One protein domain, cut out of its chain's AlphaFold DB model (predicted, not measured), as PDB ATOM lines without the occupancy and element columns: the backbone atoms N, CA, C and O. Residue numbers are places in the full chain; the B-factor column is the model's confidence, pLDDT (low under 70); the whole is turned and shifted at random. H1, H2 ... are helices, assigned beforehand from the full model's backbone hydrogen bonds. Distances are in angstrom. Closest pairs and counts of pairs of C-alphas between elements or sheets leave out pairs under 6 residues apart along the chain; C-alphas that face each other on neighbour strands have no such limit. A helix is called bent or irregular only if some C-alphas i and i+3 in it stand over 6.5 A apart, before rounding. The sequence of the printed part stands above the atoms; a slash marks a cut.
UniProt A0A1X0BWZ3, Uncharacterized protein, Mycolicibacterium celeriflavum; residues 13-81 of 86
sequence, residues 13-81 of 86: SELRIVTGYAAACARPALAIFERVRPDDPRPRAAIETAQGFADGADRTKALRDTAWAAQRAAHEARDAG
ATOM      1  N   SER A  13     -28.933 -28.418  -2.268       96.88
ATOM      2  CA  SER A  13     -29.662 -27.179  -2.564       96.88
ATOM      3  C   SER A  13     -30.394 -27.242  -3.904       96.88
ATOM      4  O   SER A  13     -31.545 -26.820  -3.989       96.88
ATOM      5  N   GLU A  14     -29.779 -27.819  -4.938       97.25
ATOM      6  CA  GLU A  14     -30.441 -28.011  -6.234       97.25
ATOM      7  C   GLU A  14     -31.576 -29.033  -6.138       97.25
ATOM      8  O   GLU A  14     -32.661 -28.802  -6.672       97.25
ATOM      9  N   LEU A  15     -31.382 -30.125  -5.389       96.75
ATOM     10  CA  LEU A  15     -32.446 -31.095  -5.120       96.75
ATOM     11  C   LEU A  15     -33.646 -30.448  -4.421       96.75
ATOM     12  O   LEU A  15     -34.788 -30.770  -4.760       96.75
ATOM     13  N   ARG A  16     -33.421 -29.529  -3.475       98.12
ATOM     14  CA  ARG A  16     -34.497 -28.779  -2.806       98.12
ATOM     15  C   ARG A  16     -35.262 -27.898  -3.792       98.12
ATOM     16  O   ARG A  16     -36.490 -27.948  -3.806       98.12
ATOM     17  N   ILE A  17     -34.561 -27.178  -4.671       98.25
ATOM     18  CA  ILE A  17     -35.179 -26.342  -5.717       98.25
ATOM     19  C   ILE A  17     -36.046 -27.193  -6.652       98.25
ATOM     20  O   ILE A  17     -37.218 -26.881  -6.870       98.25
ATOM     21  N   VAL A  18     -35.500 -28.300  -7.166       97.56
ATOM     22  CA  VAL A  18     -36.232 -29.213  -8.058       97.56
ATOM     23  C   VAL A  18     -37.448 -29.813  -7.353       97.56
ATOM     24  O   VAL A  18     -38.526 -29.897  -7.943       97.56
ATOM     25  N   THR A  19     -37.309 -30.190  -6.081       98.12
ATOM     26  CA  THR A  19     -38.422 -30.746  -5.302       98.12
ATOM     27  C   THR A  19     -39.523 -29.711  -5.074       98.12
ATOM     28  O   THR A  19     -40.698 -30.029  -5.253       98.12
ATOM     29  N   GLY A  20     -39.164 -28.467  -4.746       98.50
ATOM     30  CA  GLY A  20     -40.121 -27.373  -4.582       98.50
ATOM     31  C   GLY A  20     -40.874 -27.066  -5.876       98.50
ATOM     32  O   GLY A  20     -42.099 -26.930  -5.867       98.50
ATOM     33  N   TYR A  21     -40.167 -27.053  -7.008       98.56
ATOM     34  CA  TYR A  21     -40.786 -26.919  -8.325       98.56
ATOM     35  C   TYR A  21     -41.763 -28.070  -8.618       98.56
ATOM     36  O   TYR A  21     -42.914 -27.829  -8.980       98.56
ATOM     37  N   ALA A  22     -41.350 -29.321  -8.391       98.00
ATOM     38  CA  ALA A  22     -42.208 -30.486  -8.593       98.00
ATOM     39  C   ALA A  22     -43.465 -30.446  -7.702       98.00
ATOM     40  O   ALA A  22     -44.568 -30.720  -8.181       98.00
ATOM     41  N   ALA A  23     -43.322 -30.050  -6.433       98.31
ATOM     42  CA  ALA A  23     -44.443 -29.868  -5.516       98.31
ATOM     43  C   ALA A  23     -45.407 -28.784  -6.024       98.31
ATOM     44  O   ALA A  23     -46.618 -29.010  -6.061       98.31
ATOM     45  N   ALA A  24     -44.891 -27.641  -6.486       98.38
ATOM     46  CA  ALA A  24     -45.701 -26.572  -7.068       98.38
ATOM     47  C   ALA A  24     -46.485 -27.042  -8.307       98.38
ATOM     48  O   ALA A  24     -47.685 -26.784  -8.402       98.38
ATOM     49  N   CYS A  25     -45.851 -27.798  -9.208       98.19
ATOM     50  CA  CYS A  25     -46.514 -28.383 -10.377       98.19
ATOM     51  C   CYS A  25     -47.589 -29.417 -10.013       98.19
ATOM     52  O   CYS A  25     -48.573 -29.562 -10.738       98.19
ATOM     53  N   ALA A  26     -47.422 -30.141  -8.906       97.38
ATOM     54  CA  ALA A  26     -48.358 -31.176  -8.481       97.38
ATOM     55  C   ALA A  26     -49.602 -30.618  -7.759       97.38
ATOM     56  O   ALA A  26     -50.661 -31.244  -7.802       97.38
ATOM     57  N   ARG A  27     -49.521 -29.432  -7.136       97.44
ATOM     58  CA  ARG A  27     -50.634 -28.818  -6.376       97.44
ATOM     59  C   ARG A  27     -51.941 -28.651  -7.177       97.44
ATOM     60  O   ARG A  27     -52.991 -28.993  -6.637       97.44
ATOM     61  N   PRO A  28     -51.944 -28.197  -8.446       96.81
ATOM     62  CA  PRO A  28     -53.176 -28.144  -9.238       96.81
ATOM     63  C   PRO A  28     -53.796 -29.527  -9.485       96.81
ATOM     64  O   PRO A  28     -55.015 -29.680  -9.427       96.81
ATOM     65  N   ALA A  29     -52.967 -30.548  -9.725       95.06
ATOM     66  CA  ALA A  29     -53.435 -31.920  -9.914       95.06
ATOM     67  C   ALA A  29     -53.998 -32.514  -8.614       95.06
ATOM     68  O   ALA A  29     -54.984 -33.252  -8.652       95.06
ATOM     69  N   LEU A  30     -53.420 -32.144  -7.466       96.81
ATOM     70  CA  LEU A  30     -53.906 -32.541  -6.149       96.81
ATOM     71  C   LEU A  30     -55.360 -32.105  -5.927       96.81
ATOM     72  O   LEU A  30     -56.188 -32.927  -5.551       96.81
ATOM     73  N   ALA A  31     -55.698 -30.854  -6.253       95.50
ATOM     74  CA  ALA A  31     -57.065 -30.350  -6.111       95.50
ATOM     75  C   ALA A  31     -58.088 -31.152  -6.945       95.50
ATOM     76  O   ALA A  31     -59.229 -31.349  -6.529       95.50
ATOM     77  N   ILE A  32     -57.688 -31.641  -8.124       94.62
ATOM     78  CA  ILE A  32     -58.535 -32.495  -8.970       94.62
ATOM     79  C   ILE A  32     -58.689 -33.882  -8.342       94.62
ATOM     80  O   ILE A  32     -59.802 -34.403  -8.281       94.62
ATOM     81  N   PHE A  33     -57.589 -34.471  -7.870       95.12
ATOM     82  CA  PHE A  33     -57.600 -35.784  -7.233       95.12
ATOM     83  C   PHE A  33     -58.500 -35.795  -5.990       95.12
ATOM     84  O   PHE A  33     -59.367 -36.656  -5.857       95.12
ATOM     85  N   GLU A  34     -58.358 -34.799  -5.117       96.25
ATOM     86  CA  GLU A  34     -59.087 -34.700  -3.846       96.25
ATOM     87  C   GLU A  34     -60.590 -34.494  -4.027       96.25
ATOM     88  O   GLU A  34     -61.377 -34.939  -3.197       96.25
ATOM     89  N   ARG A  35     -61.021 -33.889  -5.139       95.00
ATOM     90  CA  ARG A  35     -62.449 -33.818  -5.485       95.00
ATOM     91  C   ARG A  35     -63.068 -35.188  -5.747       95.00
ATOM     92  O   ARG A  35     -64.275 -35.340  -5.590       95.00
ATOM     93  N   VAL A  36     -62.274 -36.145  -6.221       94.19
ATOM     94  CA  VAL A  36     -62.741 -37.492  -6.572       94.19
ATOM     95  C   VAL A  36     -62.497 -38.475  -5.427       94.19
ATOM     96  O   VAL A  36     -63.305 -39.375  -5.216       94.19
ATOM     97  N   ARG A  37     -61.402 -38.297  -4.679       95.56
ATOM     98  CA  ARG A  37     -61.010 -39.124  -3.530       95.56
ATOM     99  C   ARG A  37     -60.612 -38.253  -2.332       95.56
ATOM    100  O   ARG A  37     -59.425 -38.166  -2.019       95.56
ATOM    101  N   PRO A  38     -61.578 -37.606  -1.658       95.88
ATOM    102  CA  PRO A  38     -61.280 -36.722  -0.527       95.88
ATOM    103  C   PRO A  38     -60.643 -37.465   0.657       95.88
ATOM    104  O   PRO A  38     -59.839 -36.882   1.380       95.88
ATOM    105  N   ASP A  39     -60.951 -38.756   0.805       96.75
ATOM    106  CA  ASP A  39     -60.508 -39.591   1.927       96.75
ATOM    107  C   ASP A  39     -59.163 -40.298   1.688       96.75
ATOM    108  O   ASP A  39     -58.716 -41.072   2.532       96.75
ATOM    109  N   ASP A  40     -58.504 -40.067   0.546       97.88
ATOM    110  CA  ASP A  40     -57.185 -40.632   0.254       97.88
ATOM    111  C   ASP A  40     -56.087 -39.578   0.486       97.88
ATOM    112  O   ASP A  40     -55.823 -38.742  -0.385       97.88
ATOM    113  N   PRO A  41     -55.410 -39.596   1.650       97.81
ATOM    114  CA  PRO A  41     -54.452 -38.558   2.017       97.81
ATOM    115  C   PRO A  41     -53.099 -38.714   1.314       97.81
ATOM    116  O   PRO A  41     -52.249 -37.828   1.433       97.81
ATOM    117  N   ARG A  42     -52.853 -39.831   0.608       98.50
ATOM    118  CA  ARG A  42     -51.514 -40.194   0.114       98.50
ATOM    119  C   ARG A  42     -50.922 -39.135  -0.830       98.50
ATOM    120  O   ARG A  42     -49.755 -38.792  -0.633       98.50
ATOM    121  N   PRO A  43     -51.666 -38.559  -1.799       98.19
ATOM    122  CA  PRO A  43     -51.111 -37.525  -2.676       98.19
ATOM    123  C   PRO A  43     -50.786 -36.214  -1.957       98.19
ATOM    124  O   PRO A  43     -49.738 -35.623  -2.221       98.19
ATOM    125  N   ARG A  44     -51.633 -35.787  -1.010       98.50
ATOM    126  CA  ARG A  44     -51.372 -34.588  -0.201       98.50
ATOM    127  C   ARG A  44     -50.126 -34.773   0.655       98.50
ATOM    128  O   ARG A  44     -49.229 -33.938   0.599       98.50
ATOM    129  N   ALA A  45     -50.029 -35.905   1.353       98.50
ATOM    130  CA  ALA A  45     -48.879 -36.228   2.191       98.50
ATOM    131  C   ALA A  45     -47.561 -36.223   1.397       98.50
ATOM    132  O   ALA A  45     -46.543 -35.744   1.897       98.50
ATOM    133  N   ALA A  46     -47.564 -36.705   0.148       98.56
ATOM    134  CA  ALA A  46     -46.384 -36.657  -0.715       98.56
ATOM    135  C   ALA A  46     -45.968 -35.225  -1.073       98.56
ATOM    136  O   ALA A  46     -44.785 -34.895  -0.986       98.56
ATOM    137  N   ILE A  47     -46.925 -34.365  -1.428       98.56
ATOM    138  CA  ILE A  47     -46.660 -32.959  -1.769       98.56
ATOM    139  C   ILE A  47     -46.197 -32.169  -0.540       98.56
ATOM    140  O   ILE A  47     -45.263 -31.380  -0.647       98.56
ATOM    141  N   GLU A  48     -46.799 -32.395   0.627       98.50
ATOM    142  CA  GLU A  48     -46.386 -31.756   1.883       98.50
ATOM    143  C   GLU A  48     -44.987 -32.205   2.314       98.50
ATOM    144  O   GLU A  48     -44.157 -31.373   2.668       98.50
ATOM    145  N   THR A  49     -44.681 -33.503   2.209       98.56
ATOM    146  CA  THR A  49     -43.336 -34.026   2.509       98.56
ATOM    147  C   THR A  49     -42.292 -33.456   1.544       98.56
ATOM    148  O   THR A  49     -41.204 -33.066   1.968       98.56
ATOM    149  N   ALA A  50     -42.622 -33.377   0.250       98.38
ATOM    150  CA  ALA A  50     -41.771 -32.760  -0.763       98.38
ATOM    151  C   ALA A  50     -41.525 -31.271  -0.466       98.38
ATOM    152  O   ALA A  50     -40.384 -30.816  -0.524       98.38
ATOM    153  N   GLN A  51     -42.572 -30.531  -0.090       98.62
ATOM    154  CA  GLN A  51     -42.452 -29.129   0.299       98.62
ATOM    155  C   GLN A  51     -41.575 -28.961   1.545       98.62
ATOM    156  O   GLN A  51     -40.681 -28.129   1.533       98.62
ATOM    157  N   GLY A  52     -41.755 -29.790   2.579       98.50
ATOM    158  CA  GLY A  52     -40.931 -29.724   3.788       98.50
ATOM    159  C   GLY A  52     -39.436 -29.915   3.502       98.50
ATOM    160  O   GLY A  52     -38.609 -29.186   4.045       98.50
ATOM    161  N   PHE A  53     -39.079 -30.841   2.605       98.38
ATOM    162  CA  PHE A  53     -37.692 -30.979   2.145       98.38
ATOM    163  C   PHE A  53     -37.215 -29.741   1.376       98.38
ATOM    164  O   PHE A  53     -36.121 -29.244   1.636       98.38
ATOM    165  N   ALA A  54     -38.036 -29.210   0.464       98.38
ATOM    166  CA  ALA A  54     -37.712 -27.989  -0.273       98.38
ATOM    167  C   ALA A  54     -37.470 -26.784   0.659       98.38
ATOM    168  O   ALA A  54     -36.568 -25.987   0.404       98.38
ATOM    169  N   ASP A  55     -38.210 -26.711   1.769       98.25
ATOM    170  CA  ASP A  55     -38.115 -25.661   2.791       98.25
ATOM    171  C   ASP A  55     -36.952 -25.882   3.781       98.25
ATOM    172  O   ASP A  55     -36.666 -25.025   4.617       98.25
ATOM    173  N   GLY A  56     -36.240 -27.006   3.664       97.19
ATOM    174  CA  GLY A  56     -34.973 -27.253   4.343       97.19
ATOM    175  C   GLY A  56     -34.970 -28.345   5.406       97.19
ATOM    176  O   GLY A  56     -33.972 -28.470   6.115       97.19
ATOM    177  N   ALA A  57     -36.034 -29.145   5.505       96.75
ATOM    178  CA  ALA A  57     -36.010 -30.371   6.295       96.75
ATOM    179  C   ALA A  57     -35.040 -31.411   5.706       96.75
ATOM    180  O   ALA A  57     -34.700 -31.373   4.522       96.75
ATOM    181  N   ASP A  58     -34.631 -32.378   6.528       94.12
ATOM    182  CA  ASP A  58     -33.693 -33.423   6.119       94.12
ATOM    183  C   ASP A  58     -34.239 -34.312   4.991       94.12
ATOM    184  O   ASP A  58     -35.433 -34.632   4.905       94.12
ATOM    185  N   ARG A  59     -33.327 -34.811   4.151       93.50
ATOM    186  CA  ARG A  59     -33.647 -35.815   3.131       93.50
ATOM    187  C   ARG A  59     -33.879 -37.183   3.775       93.50
ATOM    188  O   ARG A  59     -32.962 -37.988   3.922       93.50
ATOM    189  N   THR A  60     -35.126 -37.484   4.112       94.94
ATOM    190  CA  THR A  60     -35.487 -38.727   4.811       94.94
ATOM    191  C   THR A  60     -36.116 -39.786   3.901       94.94
ATOM    192  O   THR A  60     -36.510 -39.532   2.760       94.94
ATOM    193  N   LYS A  61     -36.259 -41.009   4.433       96.06
ATOM    194  CA  LYS A  61     -37.011 -42.100   3.789       96.06
ATOM    195  C   LYS A  61     -38.470 -41.712   3.501       96.06
ATOM    196  O   LYS A  61     -39.025 -42.184   2.510       96.06
ATOM    197  N   ALA A  62     -39.051 -40.811   4.299       96.06
ATOM    198  CA  ALA A  62     -40.432 -40.367   4.145       96.06
ATOM    199  C   ALA A  62     -40.720 -39.813   2.742       96.06
ATOM    200  O   ALA A  62     -41.776 -40.112   2.196       96.06
ATOM    201  N   LEU A  63     -39.767 -39.105   2.116       96.25
ATOM    202  CA  LEU A  63     -39.893 -38.623   0.732       96.25
ATOM    203  C   LEU A  63     -40.174 -39.761  -0.256       96.25
ATOM    204  O   LEU A  63     -41.024 -39.637  -1.133       96.25
ATOM    205  N   ARG A  64     -39.455 -40.881  -0.117       96.44
ATOM    206  CA  ARG A  64     -39.631 -42.046  -0.994       96.44
ATOM    207  C   ARG A  64     -40.933 -42.771  -0.683       96.44
ATOM    208  O   ARG A  64     -41.665 -43.126  -1.601       96.44
ATOM    209  N   ASP A  65     -41.223 -42.982   0.596       98.38
ATOM    210  CA  ASP A  65     -42.401 -43.737   1.022       98.38
ATOM    211  C   ASP A  65     -43.702 -43.032   0.604       98.38
ATOM    212  O   ASP A  65     -44.603 -43.675   0.053       98.38
ATOM    213  N   THR A  66     -43.786 -41.709   0.786       98.25
ATOM    214  CA  THR A  66     -44.964 -40.925   0.394       98.25
ATOM    215  C   THR A  66     -45.085 -40.790  -1.122       98.25
ATOM    216  O   THR A  66     -46.188 -40.956  -1.641       98.25
ATOM    217  N   ALA A  67     -43.980 -40.612  -1.856       96.94
ATOM    218  CA  ALA A  67     -43.998 -40.610  -3.320       96.94
ATOM    219  C   ALA A  67     -44.564 -41.922  -3.891       96.94
ATOM    220  O   ALA A  67     -45.463 -41.905  -4.734       96.94
ATOM    221  N   TRP A  68     -44.112 -43.076  -3.384       98.44
ATOM    222  CA  TRP A  68     -44.646 -44.370  -3.813       98.44
ATOM    223  C   TRP A  68     -46.107 -44.576  -3.412       98.44
ATOM    224  O   TRP A  68     -46.874 -45.173  -4.169       98.44
ATOM    225  N   ALA A  69     -46.510 -44.091  -2.236       98.50
ATOM    226  CA  ALA A  69     -47.901 -44.145  -1.802       98.50
ATOM    227  C   ALA A  69     -48.817 -43.302  -2.706       98.50
ATOM    228  O   ALA A  69     -49.867 -43.794  -3.117       98.50
ATOM    229  N   ALA A  70     -48.402 -42.084  -3.063       98.00
ATOM    230  CA  ALA A  70     -49.128 -41.219  -3.989       98.00
ATOM    231  C   ALA A  70     -49.216 -41.824  -5.396       98.00
ATOM    232  O   ALA A  70     -50.277 -41.782  -6.017       98.00
ATOM    233  N   GLN A  71     -48.141 -42.452  -5.880       97.56
ATOM    234  CA  GLN A  71     -48.170 -43.139  -7.170       97.56
ATOM    235  C   GLN A  71     -49.176 -44.297  -7.172       97.56
ATOM    236  O   GLN A  71     -49.982 -44.405  -8.095       97.56
ATOM    237  N   ARG A  72     -49.193 -45.131  -6.122       98.31
ATOM    238  CA  ARG A  72     -50.201 -46.198  -5.982       98.31
ATOM    239  C   ARG A  72     -51.624 -45.642  -5.942       98.31
ATOM    240  O   ARG A  72     -52.470 -46.135  -6.676       98.31
ATOM    241  N   ALA A  73     -51.860 -44.573  -5.180       97.50
ATOM    242  CA  ALA A  73     -53.152 -43.889  -5.138       97.50
ATOM    243  C   ALA A  73     -53.616 -43.424  -6.528       97.50
ATOM    244  O   ALA A  73     -54.773 -43.614  -6.906       97.50
ATOM    245  N   ALA A  74     -52.701 -42.859  -7.320       94.44
ATOM    246  CA  ALA A  74     -52.984 -42.443  -8.687       94.44
ATOM    247  C   ALA A  74     -53.332 -43.633  -9.596       94.44
ATOM    248  O   ALA A  74     -54.284 -43.540 -10.371       94.44
ATOM    249  N   HIS A  75     -52.611 -44.753  -9.496       95.69
ATOM    250  CA  HIS A  75     -52.938 -45.975 -10.240       95.69
ATOM    251  C   HIS A  75     -54.314 -46.524  -9.851       95.69
ATOM    252  O   HIS A  75     -55.158 -46.707 -10.721       95.69
ATOM    253  N   GLU A  76     -54.592 -46.657  -8.555       96.75
ATOM    254  CA  GLU A  76     -55.891 -47.115  -8.055       96.75
ATOM    255  C   GLU A  76     -57.047 -46.197  -8.496       96.75
ATOM    256  O   GLU A  76     -58.158 -46.668  -8.747       96.75
ATOM    257  N   ALA A  77     -56.820 -44.882  -8.595       94.38
ATOM    258  CA  ALA A  77     -57.796 -43.939  -9.143       94.38
ATOM    259  C   ALA A  77     -58.015 -44.152 -10.644       94.38
ATOM    260  O   ALA A  77     -59.154 -44.148 -11.110       94.38
ATOM    261  N   ARG A  78     -56.949 -44.373 -11.416       92.69
ATOM    262  CA  ARG A  78     -57.059 -44.663 -12.852       92.69
ATOM    263  C   ARG A  78     -57.810 -45.967 -13.106       92.69
ATOM    264  O   ARG A  78     -58.734 -45.957 -13.917       92.69
ATOM    265  N   ASP A  79     -57.479 -47.025 -12.377       94.44
ATOM    266  CA  ASP A  79     -58.088 -48.351 -12.529       94.44
ATOM    267  C   ASP A  79     -59.575 -48.346 -12.142       94.44
ATOM    268  O   ASP A  79     -60.390 -49.021 -12.766       94.44
ATOM    269  N   ALA A  80     -59.966 -47.500 -11.183       92.75
ATOM    270  CA  ALA A  80     -61.366 -47.265 -10.825       92.75
ATOM    271  C   ALA A  80     -62.130 -46.355 -11.813       92.75
ATOM    272  O   ALA A  80     -63.265 -45.963 -11.539       92.75
ATOM    273  N   GLY A  81     -61.516 -45.935 -12.926       90.62
ATOM    274  CA  GLY A  81     -62.117 -44.981 -13.867       90.62
ATOM    275  C   GLY A  81     -62.323 -43.583 -13.268       90.62
ATOM    276  O   GLY A  81     -63.181 -42.825 -13.720       90.62
TER     277      GLY A  81
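This is residues 13 to 81 of the 86 residues of an uncharacterized protein of Mycolicibacterium celeriflavum (UniProt A0A1X0BWZ3). Three helices fold back and forth along one long axis, arranged across it as a triangle and not a row, with H2 at the corner where it packs both on arm H1a of the bent helix H1 and on the long helix H3. H1 arches along H2 with its first arm H1a packed on it and its second arm H1b near it, while H1 and H3 stay apart from each other. The printed part has 69 residues with three named helices, in the order H1, H2, H3, and no named strand; its class is all helix. It is compact, with a radius of gyration of the C-alphas of 12.2 A, and elongated in outline, spanning 39 by 22 by 16 A.

Start at Ser 13, where H1, residues 13 to 36, begins; by its hydrogen bonds it was assigned as one helix, but it is bent, with C-alphas 25 and 28 standing 6.8 A apart. Its arms H1a, residues 13 to 25, and H1b, residues 28 to 36, stand at a steep tilt of 47 degrees. After a tight link of five residues comes H2, residues 42 to 54, which touches H1a; look at their closest C-alphas, those of Arg 16 and Ala 54, 4.2 A apart. H1a and H2 run opposite ways at a shallow tilt of 34.8 degrees, only just short of steep. H1b and H2 are close but not clearly touching, their closest C-alphas being those of Leu 30 and Pro 43, 6.7 A apart. A short link of six residues brings you to H3, residues 61 to 79, which forms a helical hairpin with H2. H2 and H3 touch, closest at the C-alphas of Pro 43 and Ala 70, 4.4 A apart, and run opposite ways at a shallow tilt of 33 degrees, only just short of steep. H1a and H3 are apart, and H1b and H3 are only just apart, with their closest C-alphas at 8.2 A. In H1a, H2 and H3 every O i to N i+4 pair is within hydrogen-bond range; in H1b 3 of 5 are.

Find C-alpha 13 at (-29.662, -27.179, -2.564); from there H1a runs 18.6 A to Cys 25. H1b runs 13.6 A from Pro 28 to Val 36. Find C-alpha 42 at (-51.514, -40.194, 0.114), where H2 begins its 18.4 A to Ala 54. H3 runs 27.4 A from Lys 61 to C-alpha 79 at (-58.088, -48.351, -12.529).

The two C-alphas farthest apart are those of Ser 13 and Gly 81, the first and last printed residues, at 38.7 A. The printed part has no cut, and neither link between the helices is long. The mean pLDDT of the printed part is 96.9, and no printed residue is under 70.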